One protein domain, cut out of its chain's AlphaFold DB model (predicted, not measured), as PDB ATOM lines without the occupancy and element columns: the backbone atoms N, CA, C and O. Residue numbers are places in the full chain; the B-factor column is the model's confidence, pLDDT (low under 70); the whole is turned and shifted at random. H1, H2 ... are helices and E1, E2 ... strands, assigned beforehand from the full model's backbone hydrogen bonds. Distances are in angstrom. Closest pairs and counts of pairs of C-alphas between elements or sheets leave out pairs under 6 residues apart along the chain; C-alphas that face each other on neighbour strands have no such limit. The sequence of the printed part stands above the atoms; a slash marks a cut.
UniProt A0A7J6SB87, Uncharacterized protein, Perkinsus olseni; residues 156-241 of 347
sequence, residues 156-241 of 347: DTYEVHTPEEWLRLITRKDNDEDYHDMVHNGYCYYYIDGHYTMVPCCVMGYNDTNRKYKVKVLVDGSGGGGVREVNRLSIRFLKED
ATOM      1  N   ASP A 156     -22.539 -56.220 -15.038       62.03
ATOM      2  CA  ASP A 156     -22.500 -57.582 -14.498       62.03
ATOM      3  C   ASP A 156     -21.208 -58.329 -14.869       62.03
ATOM      4  O   ASP A 156     -20.793 -59.260 -14.180       62.03
ATOM      5  N   THR A 157     -20.526 -57.912 -15.940       64.50
ATOM      6  CA  THR A 157     -19.294 -58.578 -16.392       64.50
ATOM      7  C   THR A 157     -18.081 -58.204 -15.534       64.50
ATOM      8  O   THR A 157     -17.101 -58.953 -15.484       64.50
ATOM      9  N   TYR A 158     -18.105 -57.049 -14.863       64.38
ATOM     10  CA  TYR A 158     -16.903 -56.478 -14.240       64.38
ATOM     11  C   TYR A 158     -17.076 -56.092 -12.777       64.38
ATOM     12  O   TYR A 158     -16.106 -55.636 -12.162       64.38
ATOM     13  N   GLU A 159     -18.280 -56.225 -12.225       69.31
ATOM     14  CA  GLU A 159     -18.605 -55.649 -10.928       69.31
ATOM     15  C   GLU A 159     -18.934 -56.690  -9.879       69.31
ATOM     16  O   GLU A 159     -19.583 -57.699 -10.118       69.31
ATOM     17  N   VAL A 160     -18.446 -56.402  -8.675       76.25
ATOM     18  CA  VAL A 160     -18.772 -57.151  -7.463       76.25
ATOM     19  C   VAL A 160     -20.135 -56.718  -6.918       76.25
ATOM     20  O   VAL A 160     -20.759 -57.469  -6.179       76.25
ATOM     21  N   HIS A 161     -20.585 -55.513  -7.284       86.12
ATOM     22  CA  HIS A 161     -21.766 -54.870  -6.731       86.12
ATOM     23  C   HIS A 161     -22.805 -54.574  -7.798       86.12
ATOM     24  O   HIS A 161     -22.470 -54.055  -8.865       86.12
ATOM     25  N   THR A 162     -24.071 -54.828  -7.469       89.00
ATOM     26  CA  THR A 162     -25.193 -54.370  -8.295       89.00
ATOM     27  C   THR A 162     -25.319 -52.842  -8.222       89.00
ATOM     28  O   THR A 162     -24.788 -52.211  -7.294       89.00
ATOM     29  N   PRO A 163     -26.044 -52.202  -9.157       89.56
ATOM     30  CA  PRO A 163     -26.297 -50.768  -9.082       89.56
ATOM     31  C   PRO A 163     -26.910 -50.314  -7.750       89.56
ATOM     32  O   PRO A 163     -26.493 -49.300  -7.188       89.56
ATOM     33  N   GLU A 164     -27.839 -51.086  -7.186       88.50
ATOM     34  CA  GLU A 164     -28.467 -50.800  -5.892       88.50
ATOM     35  C   GLU A 164     -27.468 -50.912  -4.740       88.50
ATOM     36  O   GLU A 164     -27.520 -50.120  -3.797       88.50
ATOM     37  N   GLU A 165     -26.557 -51.884  -4.794       90.31
ATOM     38  CA  GLU A 165     -25.497 -52.025  -3.797       90.31
ATOM     39  C   GLU A 165     -24.536 -50.842  -3.838       90.31
ATOM     40  O   GLU A 165     -24.224 -50.282  -2.785       90.31
ATOM     41  N   TRP A 166     -24.139 -50.394  -5.032       89.38
ATOM     42  CA  TRP A 166     -23.337 -49.181  -5.185       89.38
ATOM     43  C   TRP A 166     -24.037 -47.955  -4.611       89.38
ATOM     44  O   TRP A 166     -23.424 -47.227  -3.828       89.38
ATOM     45  N   LEU A 167     -25.319 -47.756  -4.935       88.50
ATOM     46  CA  LEU A 167     -26.120 -46.659  -4.387       88.50
ATOM     47  C   LEU A 167     -26.191 -46.735  -2.854       88.50
ATOM     48  O   LEU A 167     -25.941 -45.745  -2.170       88.50
ATOM     49  N   ARG A 168     -26.422 -47.919  -2.278       87.19
ATOM     50  CA  ARG A 168     -26.402 -48.095  -0.816       87.19
ATOM     51  C   ARG A 168     -25.036 -47.781  -0.220       87.19
ATOM     52  O   ARG A 168     -24.974 -47.145   0.828       87.19
ATOM     53  N   LEU A 169     -23.949 -48.217  -0.856       86.38
ATOM     54  CA  LEU A 169     -22.589 -47.978  -0.374       86.38
ATOM     55  C   LEU A 169     -22.257 -46.487  -0.348       86.38
ATOM     56  O   LEU A 169     -21.632 -46.040   0.615       86.38
ATOM     57  N   ILE A 170     -22.677 -45.715  -1.350       85.44
ATOM     58  CA  ILE A 170     -22.400 -44.273  -1.404       85.44
ATOM     59  C   ILE A 170     -23.333 -43.445  -0.514       85.44
ATOM     60  O   ILE A 170     -22.891 -42.425   0.007       85.44
ATOM     61  N   THR A 171     -24.567 -43.899  -0.272       76.81
ATOM     62  CA  THR A 171     -25.530 -43.225   0.621       76.81
ATOM     63  C   THR A 171     -25.280 -43.538   2.103       76.81
ATOM     64  O   THR A 171     -25.705 -42.789   2.970       76.81
ATOM     65  N   ARG A 172     -24.548 -44.616   2.430       61.91
ATOM     66  CA  ARG A 172     -24.396 -45.144   3.805       61.91
ATOM     67  C   ARG A 172     -23.580 -44.316   4.810       61.91
ATOM     68  O   ARG A 172     -23.211 -44.875   5.836       61.91
ATOM     69  N   LYS A 173     -23.248 -43.050   4.556       53.84
ATOM     70  CA  LYS A 173     -22.569 -42.233   5.574       53.84
ATOM     71  C   LYS A 173     -23.594 -41.427   6.369       53.84
ATOM     72  O   LYS A 173     -24.023 -40.377   5.916       53.84
ATOM     73  N   ASP A 174     -23.962 -41.992   7.516       47.62
ATOM     74  CA  ASP A 174     -24.112 -41.303   8.799       47.62
ATOM     75  C   ASP A 174     -24.695 -39.884   8.719       47.62
ATOM     76  O   ASP A 174     -23.942 -38.914   8.717       47.62
ATOM     77  N   ASN A 175     -26.019 -39.771   8.617       42.91
ATOM     78  CA  ASN A 175     -26.855 -38.905   9.456       42.91
ATOM     79  C   ASN A 175     -28.288 -38.920   8.920       42.91
ATOM     80  O   ASN A 175     -28.556 -38.548   7.776       42.91
ATOM     81  N   ASP A 176     -29.190 -39.392   9.779       51.12
ATOM     82  CA  ASP A 176     -30.600 -39.045   9.729       51.12
ATOM     83  C   ASP A 176     -30.729 -37.518   9.611       51.12
ATOM     84  O   ASP A 176     -30.007 -36.776  10.275       51.12
ATOM     85  N   GLU A 177     -31.672 -37.084   8.779       46.97
ATOM     86  CA  GLU A 177     -32.097 -35.696   8.562       46.97
ATOM     87  C   GLU A 177     -31.258 -34.894   7.529       46.97
ATOM     88  O   GLU A 177     -30.127 -34.468   7.742       46.97
ATOM     89  N   ASP A 178     -31.880 -34.680   6.362       50.09
ATOM     90  CA  ASP A 178     -31.614 -33.601   5.395       50.09
ATOM     91  C   ASP A 178     -30.306 -33.566   4.577       50.09
ATOM     92  O   ASP A 178     -29.927 -32.520   4.046       50.09
ATOM     93  N   TYR A 179     -29.668 -34.707   4.295       46.59
ATOM     94  CA  TYR A 179     -28.554 -34.766   3.326       46.59
ATOM     95  C   TYR A 179     -29.006 -34.731   1.843       46.59
ATOM     96  O   TYR A 179     -28.775 -35.648   1.055       46.59
ATOM     97  N   HIS A 180     -29.632 -33.620   1.441       48.72
ATOM     98  CA  HIS A 180     -29.648 -33.152   0.047       48.72
ATOM     99  C   HIS A 180     -28.428 -32.281  -0.295       48.72
ATOM    100  O   HIS A 180     -28.256 -31.890  -1.455       48.72
ATOM    101  N   ASP A 181     -27.553 -32.023   0.680       55.19
ATOM    102  CA  ASP A 181     -26.278 -31.371   0.432       55.19
ATOM    103  C   ASP A 181     -25.405 -32.262  -0.450       55.19
ATOM    104  O   ASP A 181     -25.140 -33.430  -0.164       55.19
ATOM    105  N   MET A 182     -25.019 -31.698  -1.592       62.41
ATOM    106  CA  MET A 182     -24.419 -32.366  -2.743       62.41
ATOM    107  C   MET A 182     -22.982 -32.812  -2.473       62.41
ATOM    108  O   MET A 182     -22.041 -32.343  -3.115       62.41
ATOM    109  N   VAL A 183     -22.796 -33.723  -1.523       75.38
ATOM    110  CA  VAL A 183     -21.491 -34.311  -1.241       75.38
ATOM    111  C   VAL A 183     -21.089 -35.150  -2.445       75.38
ATOM    112  O   VAL A 183     -21.772 -36.102  -2.828       75.38
ATOM    113  N   HIS A 184     -19.978 -34.767  -3.072       84.69
ATOM    114  CA  HIS A 184     -19.374 -35.544  -4.143       84.69
ATOM    115  C   HIS A 184     -19.154 -36.985  -3.656       84.69
ATOM    116  O   HIS A 184     -18.541 -37.216  -2.616       84.69
ATOM    117  N   ASN A 185     -19.688 -37.958  -4.389       89.88
ATOM    118  CA  ASN A 185     -19.609 -39.380  -4.037       89.88
ATOM    119  C   ASN A 185     -18.982 -40.227  -5.159       89.88
ATOM    120  O   ASN A 185     -18.764 -41.435  -5.009       89.88
ATOM    121  N   GLY A 186     -18.600 -39.571  -6.254       91.88
ATOM    122  CA  GLY A 186     -17.817 -40.149  -7.324       91.88
ATOM    123  C   GLY A 186     -17.186 -39.084  -8.208       91.88
ATOM    124  O   GLY A 186     -17.275 -37.878  -7.962       91.88
ATOM    125  N   TYR A 187     -16.548 -39.567  -9.263       92.25
ATOM    126  CA  TYR A 187     -16.047 -38.761 -10.357       92.25
ATOM    127  C   TYR A 187     -16.570 -39.325 -11.672       92.25
ATOM    128  O   TYR A 187     -16.652 -40.546 -11.832       92.25
ATOM    129  N   CYS A 188     -16.870 -38.456 -12.633       92.06
ATOM    130  CA  CYS A 188     -17.230 -38.872 -13.984       92.06
ATOM    131  C   CYS A 188     -16.485 -38.082 -15.053       92.06
ATOM    132  O   CYS A 188     -16.112 -36.931 -14.832       92.06
ATOM    133  N   TYR A 189     -16.303 -38.676 -16.233       88.88
ATOM    134  CA  TYR A 189     -15.788 -37.940 -17.385       88.88
ATOM    135  C   TYR A 189     -16.813 -36.910 -17.868       88.88
ATOM    136  O   TYR A 189     -17.973 -37.236 -18.123       88.88
ATOM    137  N   TYR A 190     -16.370 -35.670 -18.031       86.81
ATOM    138  CA  TYR A 190     -17.179 -34.563 -18.524       86.81
ATOM    139  C   TYR A 190     -16.374 -33.736 -19.528       86.81
ATOM    140  O   TYR A 190     -15.168 -33.555 -19.369       86.81
ATOM    141  N   TYR A 191     -17.031 -33.280 -20.593       84.12
ATOM    142  CA  TYR A 191     -16.381 -32.536 -21.669       84.12
ATOM    143  C   TYR A 191     -16.351 -31.042 -21.330       84.12
ATOM    144  O   TYR A 191     -17.404 -30.402 -21.296       84.12
ATOM    145  N   ILE A 192     -15.157 -30.510 -21.062       84.06
ATOM    146  CA  ILE A 192     -14.894 -29.099 -20.734       84.06
ATOM    147  C   ILE A 192     -13.767 -28.618 -21.643       84.06
ATOM    148  O   ILE A 192     -12.802 -29.346 -21.853       84.06
ATOM    149  N   ASP A 193     -13.890 -27.418 -22.208       85.75
ATOM    150  CA  ASP A 193     -12.819 -26.757 -22.970       85.75
ATOM    151  C   ASP A 193     -12.146 -27.654 -24.023       85.75
ATOM    152  O   ASP A 193     -10.922 -27.740 -24.136       85.75
ATOM    153  N   GLY A 194     -12.954 -28.392 -24.785       85.50
ATOM    154  CA  GLY A 194     -12.467 -29.211 -25.893       85.50
ATOM    155  C   GLY A 194     -11.893 -30.582 -25.507       85.50
ATOM    156  O   GLY A 194     -11.479 -31.329 -26.397       85.50
ATOM    157  N   HIS A 195     -11.882 -30.954 -24.224       87.00
ATOM    158  CA  HIS A 195     -11.329 -32.226 -23.754       87.00
ATOM    159  C   HIS A 195     -12.204 -32.891 -22.677       87.00
ATOM    160  O   HIS A 195     -12.978 -32.242 -21.980       87.00
ATOM    161  N   TYR A 196     -12.121 -34.223 -22.561       84.31
ATOM    162  CA  TYR A 196     -12.797 -34.948 -21.482       84.31
ATOM    163  C   TYR A 196     -11.922 -34.951 -20.229       84.31
ATOM    164  O   TYR A 196     -10.779 -35.406 -20.266       84.31
ATOM    165  N   THR A 197     -12.499 -34.517 -19.116       87.69
ATOM    166  CA  THR A 197     -11.831 -34.418 -17.816       87.69
ATOM    167  C   THR A 197     -12.653 -35.147 -16.764       87.69
ATOM    168  O   THR A 197     -13.881 -35.113 -16.795       87.69
ATOM    169  N   MET A 198     -11.985 -35.834 -15.835       89.81
ATOM    170  CA  MET A 198     -12.655 -36.411 -14.669       89.81
ATOM    171  C   MET A 198     -13.031 -35.287 -13.709       89.81
ATOM    172  O   MET A 198     -12.154 -34.603 -13.186       89.81
ATOM    173  N   VAL A 199     -14.325 -35.112 -13.470       90.94
ATOM    174  CA  VAL A 199     -14.856 -34.073 -12.584       90.94
ATOM    175  C   VAL A 199     -15.639 -34.698 -11.433       90.94
ATOM    176  O   VAL A 199     -16.203 -35.784 -11.608       90.94
ATOM    177  N   PRO A 200     -15.686 -34.050 -10.255       91.75
ATOM    178  CA  PRO A 200     -16.505 -34.522  -9.148       91.75
ATOM    179  C   PRO A 200     -17.981 -34.574  -9.548       91.75
ATOM    180  O   PRO A 200     -18.497 -33.684 -10.234       91.75
ATOM    181  N   CYS A 201     -18.680 -35.612  -9.106       91.62
ATOM    182  CA  CYS A 201     -20.112 -35.748  -9.323       91.62
ATOM    183  C   CYS A 201     -20.821 -36.323  -8.093       91.62
ATOM    184  O   CYS A 201     -20.221 -36.961  -7.224       91.62
ATOM    185  N   CYS A 202     -22.123 -36.063  -8.030       91.50
ATOM    186  CA  CYS A 202     -23.043 -36.693  -7.101       91.50
ATOM    187  C   CYS A 202     -23.919 -37.674  -7.883       91.50
ATOM    188  O   CYS A 202     -24.723 -37.280  -8.730       91.50
ATOM    189  N   VAL A 203     -23.733 -38.963  -7.633       91.69
ATOM    190  CA  VAL A 203     -24.577 -40.031  -8.158       91.69
ATOM    191  C   VAL A 203     -25.880 -40.024  -7.370       91.69
ATOM    192  O   VAL A 203     -25.879 -40.208  -6.155       91.69
ATOM    193  N   MET A 204     -26.976 -39.766  -8.078       90.19
ATOM    194  CA  MET A 204     -28.310 -39.563  -7.513       90.19
ATOM    195  C   MET A 204     -29.190 -40.813  -7.589       90.19
ATOM    196  O   MET A 204     -30.178 -40.909  -6.870       90.19
ATOM    197  N   GLY A 205     -28.886 -41.734  -8.500       92.38
ATOM    198  CA  GLY A 205     -29.686 -42.933  -8.714       92.38
ATOM    199  C   GLY A 205     -29.261 -43.705  -9.954       92.38
ATOM    200  O   GLY A 205     -28.300 -43.339 -10.637       92.38
ATOM    201  N   TYR A 206     -30.012 -44.757 -10.252       92.69
ATOM    202  CA  TYR A 206     -29.830 -45.618 -11.411       92.69
ATOM    203  C   TYR A 206     -31.169 -45.771 -12.138       92.69
ATOM    204  O   TYR A 206     -32.222 -45.824 -11.507       92.69
ATOM    205  N   ASN A 207     -31.131 -45.748 -13.466       92.06
ATOM    206  CA  ASN A 207     -32.281 -45.925 -14.337       92.06
ATOM    207  C   ASN A 207     -32.182 -47.307 -14.987       92.06
ATOM    208  O   ASN A 207     -31.423 -47.476 -15.944       92.06
ATOM    209  N   ASP A 208     -32.974 -48.262 -14.496       88.62
ATOM    210  CA  ASP A 208     -32.980 -49.654 -14.969       88.62
ATOM    211  C   ASP A 208     -33.385 -49.793 -16.438       88.62
ATOM    212  O   ASP A 208     -32.890 -50.670 -17.143       88.62
ATOM    213  N   THR A 209     -34.253 -48.899 -16.927       88.56
ATOM    214  CA  THR A 209     -34.743 -48.946 -18.315       88.56
ATOM    215  C   THR A 209     -33.604 -48.687 -19.292       88.56
ATOM    216  O   THR A 209     -33.449 -49.397 -20.282       88.56
ATOM    217  N   ASN A 210     -32.779 -47.683 -18.984       87.44
ATOM    218  CA  ASN A 210     -31.666 -47.260 -19.834       87.44
ATOM    219  C   ASN A 210     -30.324 -47.860 -19.397       87.44
ATOM    220  O   ASN A 210     -29.308 -47.598 -20.040       87.44
ATOM    221  N   ARG A 211     -30.308 -48.603 -18.283       87.88
ATOM    222  CA  ARG A 211     -29.115 -49.123 -17.602       87.88
ATOM    223  C   ARG A 211     -28.047 -48.055 -17.327       87.88
ATOM    224  O   ARG A 211     -26.847 -48.305 -17.449       87.88
ATOM    225  N   LYS A 212     -28.473 -46.841 -16.961       91.19
ATOM    226  CA  LYS A 212     -27.595 -45.668 -16.774       91.19
ATOM    227  C   LYS A 212     -27.719 -45.075 -15.381       91.19
ATOM    228  O   LYS A 212     -28.793 -45.042 -14.791       91.19
ATOM    229  N   TYR A 213     -26.621 -44.527 -14.882       92.12
ATOM    230  CA  TYR A 213     -26.597 -43.784 -13.630       92.12
ATOM    231  C   TYR A 213     -26.985 -42.332 -13.863       92.12
ATOM    232  O   TYR A 213     -26.479 -41.673 -14.773       92.12
ATOM    233  N   LYS A 214     -27.839 -41.812 -12.989       93.12
ATOM    234  CA  LYS A 214     -28.198 -40.401 -12.947       93.12
ATOM    235  C   LYS A 214     -27.181 -39.673 -12.077       93.12
ATOM    236  O   LYS A 214     -27.116 -39.904 -10.871       93.12
ATOM    237  N   VAL A 215     -26.387 -38.802 -12.684       92.31
ATOM    238  CA  VAL A 215     -25.316 -38.061 -12.013       92.31
ATOM    239  C   VAL A 215     -25.535 -36.566 -12.139       92.31
ATOM    240  O   VAL A 215     -25.864 -36.052 -13.208       92.31
ATOM    241  N   LYS A 216     -25.322 -35.847 -11.044       90.88
ATOM    242  CA  LYS A 216     -25.214 -34.397 -11.048       90.88
ATOM    243  C   LYS A 216     -23.742 -34.013 -11.045       90.88
ATOM    244  O   LYS A 216     -23.007 -34.346 -10.118       90.88
ATOM    245  N   VAL A 217     -23.310 -33.336 -12.101       90.25
ATOM    246  CA  VAL A 217     -21.916 -32.909 -12.252       90.25
ATOM    247  C   VAL A 217     -21.670 -31.677 -11.382       90.25
ATOM    248  O   VAL A 217     -22.455 -30.731 -11.403       90.25
ATOM    249  N   LEU A 218     -20.585 -31.673 -10.614       87.94
ATOM    250  CA  LEU A 218     -20.234 -30.574  -9.716       87.94
ATOM    251  C   LEU A 218     -19.098 -29.759 -10.344       87.94
ATOM    252  O   LEU A 218     -17.947 -29.840  -9.921       87.94
ATOM    253  N   VAL A 219     -19.421 -29.001 -11.395       80.81
ATOM    254  CA  VAL A 219     -18.482 -28.041 -12.000       80.81
ATOM    255  C   VAL A 219     -18.353 -26.835 -11.059       80.81
ATOM    256  O   VAL A 219     -19.358 -26.349 -10.538       80.81
ATOM    257  N   ASP A 220     -17.120 -26.409 -10.781       71.75
ATOM    258  CA  ASP A 220     -16.766 -25.271  -9.911       71.75
ATOM    259  C   ASP A 220     -17.271 -25.350  -8.457       71.75
ATOM    260  O   ASP A 220     -17.409 -24.335  -7.780       71.75
ATOM    261  N   GLY A 221     -17.595 -26.551  -7.961       59.97
ATOM    262  CA  GLY A 221     -18.080 -26.760  -6.586       59.97
ATOM    263  C   GLY A 221     -19.471 -26.178  -6.290       59.97
ATOM    264  O   GLY A 221     -20.000 -26.389  -5.204       59.97
ATOM    265  N   SER A 222     -20.097 -25.500  -7.254       56.31
ATOM    266  CA  SER A 222     -21.366 -24.777  -7.085       56.31
ATOM    267  C   SER A 222     -22.612 -25.632  -7.341       56.31
ATOM    268  O   SER A 222     -23.738 -25.148  -7.243       56.31
ATOM    269  N   GLY A 223     -22.445 -26.900  -7.731       57.28
ATOM    270  CA  GLY A 223     -23.570 -27.743  -8.145       57.28
ATOM    271  C   GLY A 223     -24.326 -27.196  -9.366       57.28
ATOM    272  O   GLY A 223     -25.467 -27.599  -9.596       57.28
ATOM    273  N   GLY A 224     -23.719 -26.293 -10.144       58.34
ATOM    274  CA  GLY A 224     -24.302 -25.708 -11.356       58.34
ATOM    275  C   GLY A 224     -24.302 -26.641 -12.572       58.34
ATOM    276  O   GLY A 224     -24.877 -26.306 -13.606       58.34
ATOM    277  N   GLY A 225     -23.685 -27.823 -12.476       66.12
ATOM    278  CA  GLY A 225     -23.752 -28.814 -13.542       66.12
ATOM    279  C   GLY A 225     -25.142 -29.446 -13.630       66.12
ATOM    280  O   GLY A 225     -25.746 -29.839 -12.630       66.12
ATOM    281  N   GLY A 226     -25.651 -29.548 -14.859       82.06
ATOM    282  CA  GLY A 226     -26.900 -30.247 -15.142       82.06
ATOM    283  C   GLY A 226     -26.835 -31.725 -14.750       82.06
ATOM    284  O   GLY A 226     -25.765 -32.339 -14.715       82.06
ATOM    285  N   VAL A 227     -28.000 -32.302 -14.467       89.31
ATOM    286  CA  VAL A 227     -28.134 -33.744 -14.245       89.31
ATOM    287  C   VAL A 227     -28.019 -34.467 -15.583       89.31
ATOM    288  O   VAL A 227     -28.629 -34.053 -16.569       89.31
ATOM    289  N   ARG A 228     -27.233 -35.542 -15.625       90.12
ATOM    290  CA  ARG A 228     -27.001 -36.348 -16.826       90.12
ATOM    291  C   ARG A 228     -27.147 -37.826 -16.518       90.12
ATOM    292  O   ARG A 228     -26.915 -38.263 -15.395       90.12
ATOM    293  N   GLU A 229     -27.504 -38.586 -17.541       92.06
ATOM    294  CA  GLU A 229     -27.413 -40.039 -17.513       92.06
ATOM    295  C   GLU A 229     -26.070 -40.449 -18.110       92.06
ATOM    296  O   GLU A 229     -25.732 -40.053 -19.227       92.06
ATOM    297  N   VAL A 230     -25.290 -41.213 -17.356       90.56
ATOM    298  CA  VAL A 230     -23.986 -41.714 -17.789       90.56
ATOM    299  C   VAL A 230     -23.912 -43.212 -17.558       90.56
ATOM    300  O   VAL A 230     -24.552 -43.756 -16.657       90.56
ATOM    301  N   ASN A 231     -23.113 -43.888 -18.372       88.88
ATOM    302  CA  ASN A 231     -22.899 -45.307 -18.171       88.88
ATOM    303  C   ASN A 231     -22.002 -45.568 -16.959       88.88
ATOM    304  O   ASN A 231     -21.263 -44.695 -16.487       88.88
ATOM    305  N   ARG A 232     -21.998 -46.817 -16.506       87.88
ATOM    306  CA  ARG A 232     -21.215 -47.245 -15.355       87.88
ATOM    307  C   ARG A 232     -19.704 -47.110 -15.566       87.88
ATOM    308  O   ARG A 232     -19.002 -46.672 -14.652       87.88
ATOM    309  N   LEU A 233     -19.194 -47.392 -16.768       86.19
ATOM    310  CA  LEU A 233     -17.786 -47.150 -17.127       86.19
ATOM    311  C   LEU A 233     -17.392 -45.674 -17.202       86.19
ATOM    312  O   LEU A 233     -16.216 -45.362 -17.376       86.19
ATOM    313  N   SER A 234     -18.342 -44.749 -17.079       88.19
ATOM    314  CA  SER A 234     -18.035 -43.318 -16.999       88.19
ATOM    315  C   SER A 234     -17.884 -42.831 -15.561       88.19
ATOM    316  O   SER A 234     -17.482 -41.686 -15.375       88.19
ATOM    317  N   ILE A 235     -18.198 -43.668 -14.563       91.00
ATOM    318  CA  ILE A 235     -18.176 -43.314 -13.140       91.00
ATOM    319  C   ILE A 235     -17.084 -44.099 -12.420       91.00
ATOM    320  O   ILE A 235     -17.014 -45.328 -12.508       91.00
ATOM    321  N   ARG A 236     -16.305 -43.376 -11.621       92.31
ATOM    322  CA  ARG A 236     -15.492 -43.926 -10.541       92.31
ATOM    323  C   ARG A 236     -16.129 -43.544  -9.210       92.31
ATOM    324  O   ARG A 236     -16.206 -42.353  -8.903       92.31
ATOM    325  N   PHE A 237     -16.561 -44.514  -8.411       91.81
ATOM    326  CA  PHE A 237     -17.082 -44.209  -7.074       91.81
ATOM    327  C   PHE A 237     -15.940 -43.875  -6.110       91.81
ATOM    328  O   PHE A 237     -14.844 -44.418  -6.229       91.81
ATOM    329  N   LEU A 238     -16.175 -43.009  -5.119       90.25
ATOM    330  CA  LEU A 238     -15.141 -42.693  -4.120       90.25
ATOM    331  C   LEU A 238     -14.715 -43.907  -3.292       90.25
ATOM    332  O   LEU A 238     -13.554 -44.020  -2.913       90.25
ATOM    333  N   LYS A 239     -15.663 -44.804  -3.012       88.31
ATOM    334  CA  LYS A 239     -15.412 -46.051  -2.279       88.31
ATOM    335  C   LYS A 239     -14.798 -47.151  -3.154       88.31
ATOM    336  O   LYS A 239     -14.478 -48.214  -2.639       88.31
ATOM    337  N   GLU A 240     -14.662 -46.919  -4.459       89.12
ATOM    338  CA  GLU A 240     -14.075 -47.876  -5.392       89.12
ATOM    339  C   GLU A 240     -12.546 -47.785  -5.358       89.12
ATOM    340  O   GLU A 240     -11.956 -46.707  -5.483       89.12
ATOM    341  N   ASP A 241     -11.901 -48.942  -5.221       89.06
ATOM    342  CA  ASP A 241     -10.451 -49.057  -5.287       89.06
ATOM    343  C   ASP A 241      -9.908 -48.602  -6.660       89.06
ATOM    344  O   ASP A 241     -10.455 -48.916  -7.723       89.06
TER     345      ASP A 241
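AT A GLANCE: This is residues 156 to 241 of the 347 residues of an uncharacterized protein of Perkinsus olseni (UniProt A0A7J6SB87). A small, strongly twisted five-stranded sheet turns a corner where E2 bends, and helix H1 packs across E2; residues 172 to 178 stick out. The 86 printed residues run H1 E1 E2 E3 E4 E5; the antiparallel sheet's order is E4 E3 E2 E1 E5. The class is mixed, with under half of the residues in named elements; the whole is compact, radius of gyration of the C-alphas 12.9 A, spans 36 by 35 by 27 A.

IN THESE COORDINATES: E2, residues 195 to 207, 26.7 A long, bends by 94 degrees at residue 204. E1 is residues 186 to 192, 17.6 A; E3 212 to 217; E4 227 to 230; E5 235 to 237, ending at C-alpha 237 (-17.082, -44.209, -7.074). H1, residues 163 to 171, begins at C-alpha 163 (-26.297, -50.768, -9.082).

HOW THE PARTS SIT: E1 E2 E3 E4 form a meander, each strand the antiparallel neighbour of the one before: N 190 and O 197, N 204 and O 214, and N 215 and O 228 are each 2.8 A apart. E5 is antiparallel to E1, N 187 to O 236 2.8 A. H1, with every O i to N i+4 pair within hydrogen-bond range, is on the sheet, height 8.7 A, across E2 at 73 degrees on the local plane; their closest C-alphas, Pro 163 and Tyr 206, are 6.7 A apart.

THE WHOLE: The farthest C-alphas, Asp 176 and Gly 194, are 41.2 A apart. The printed part has no cut. The link H1 to E1 is long, 14 residues. pLDDT is under 70 at residues 156 to 159, 172 to 182 and 221 to 225.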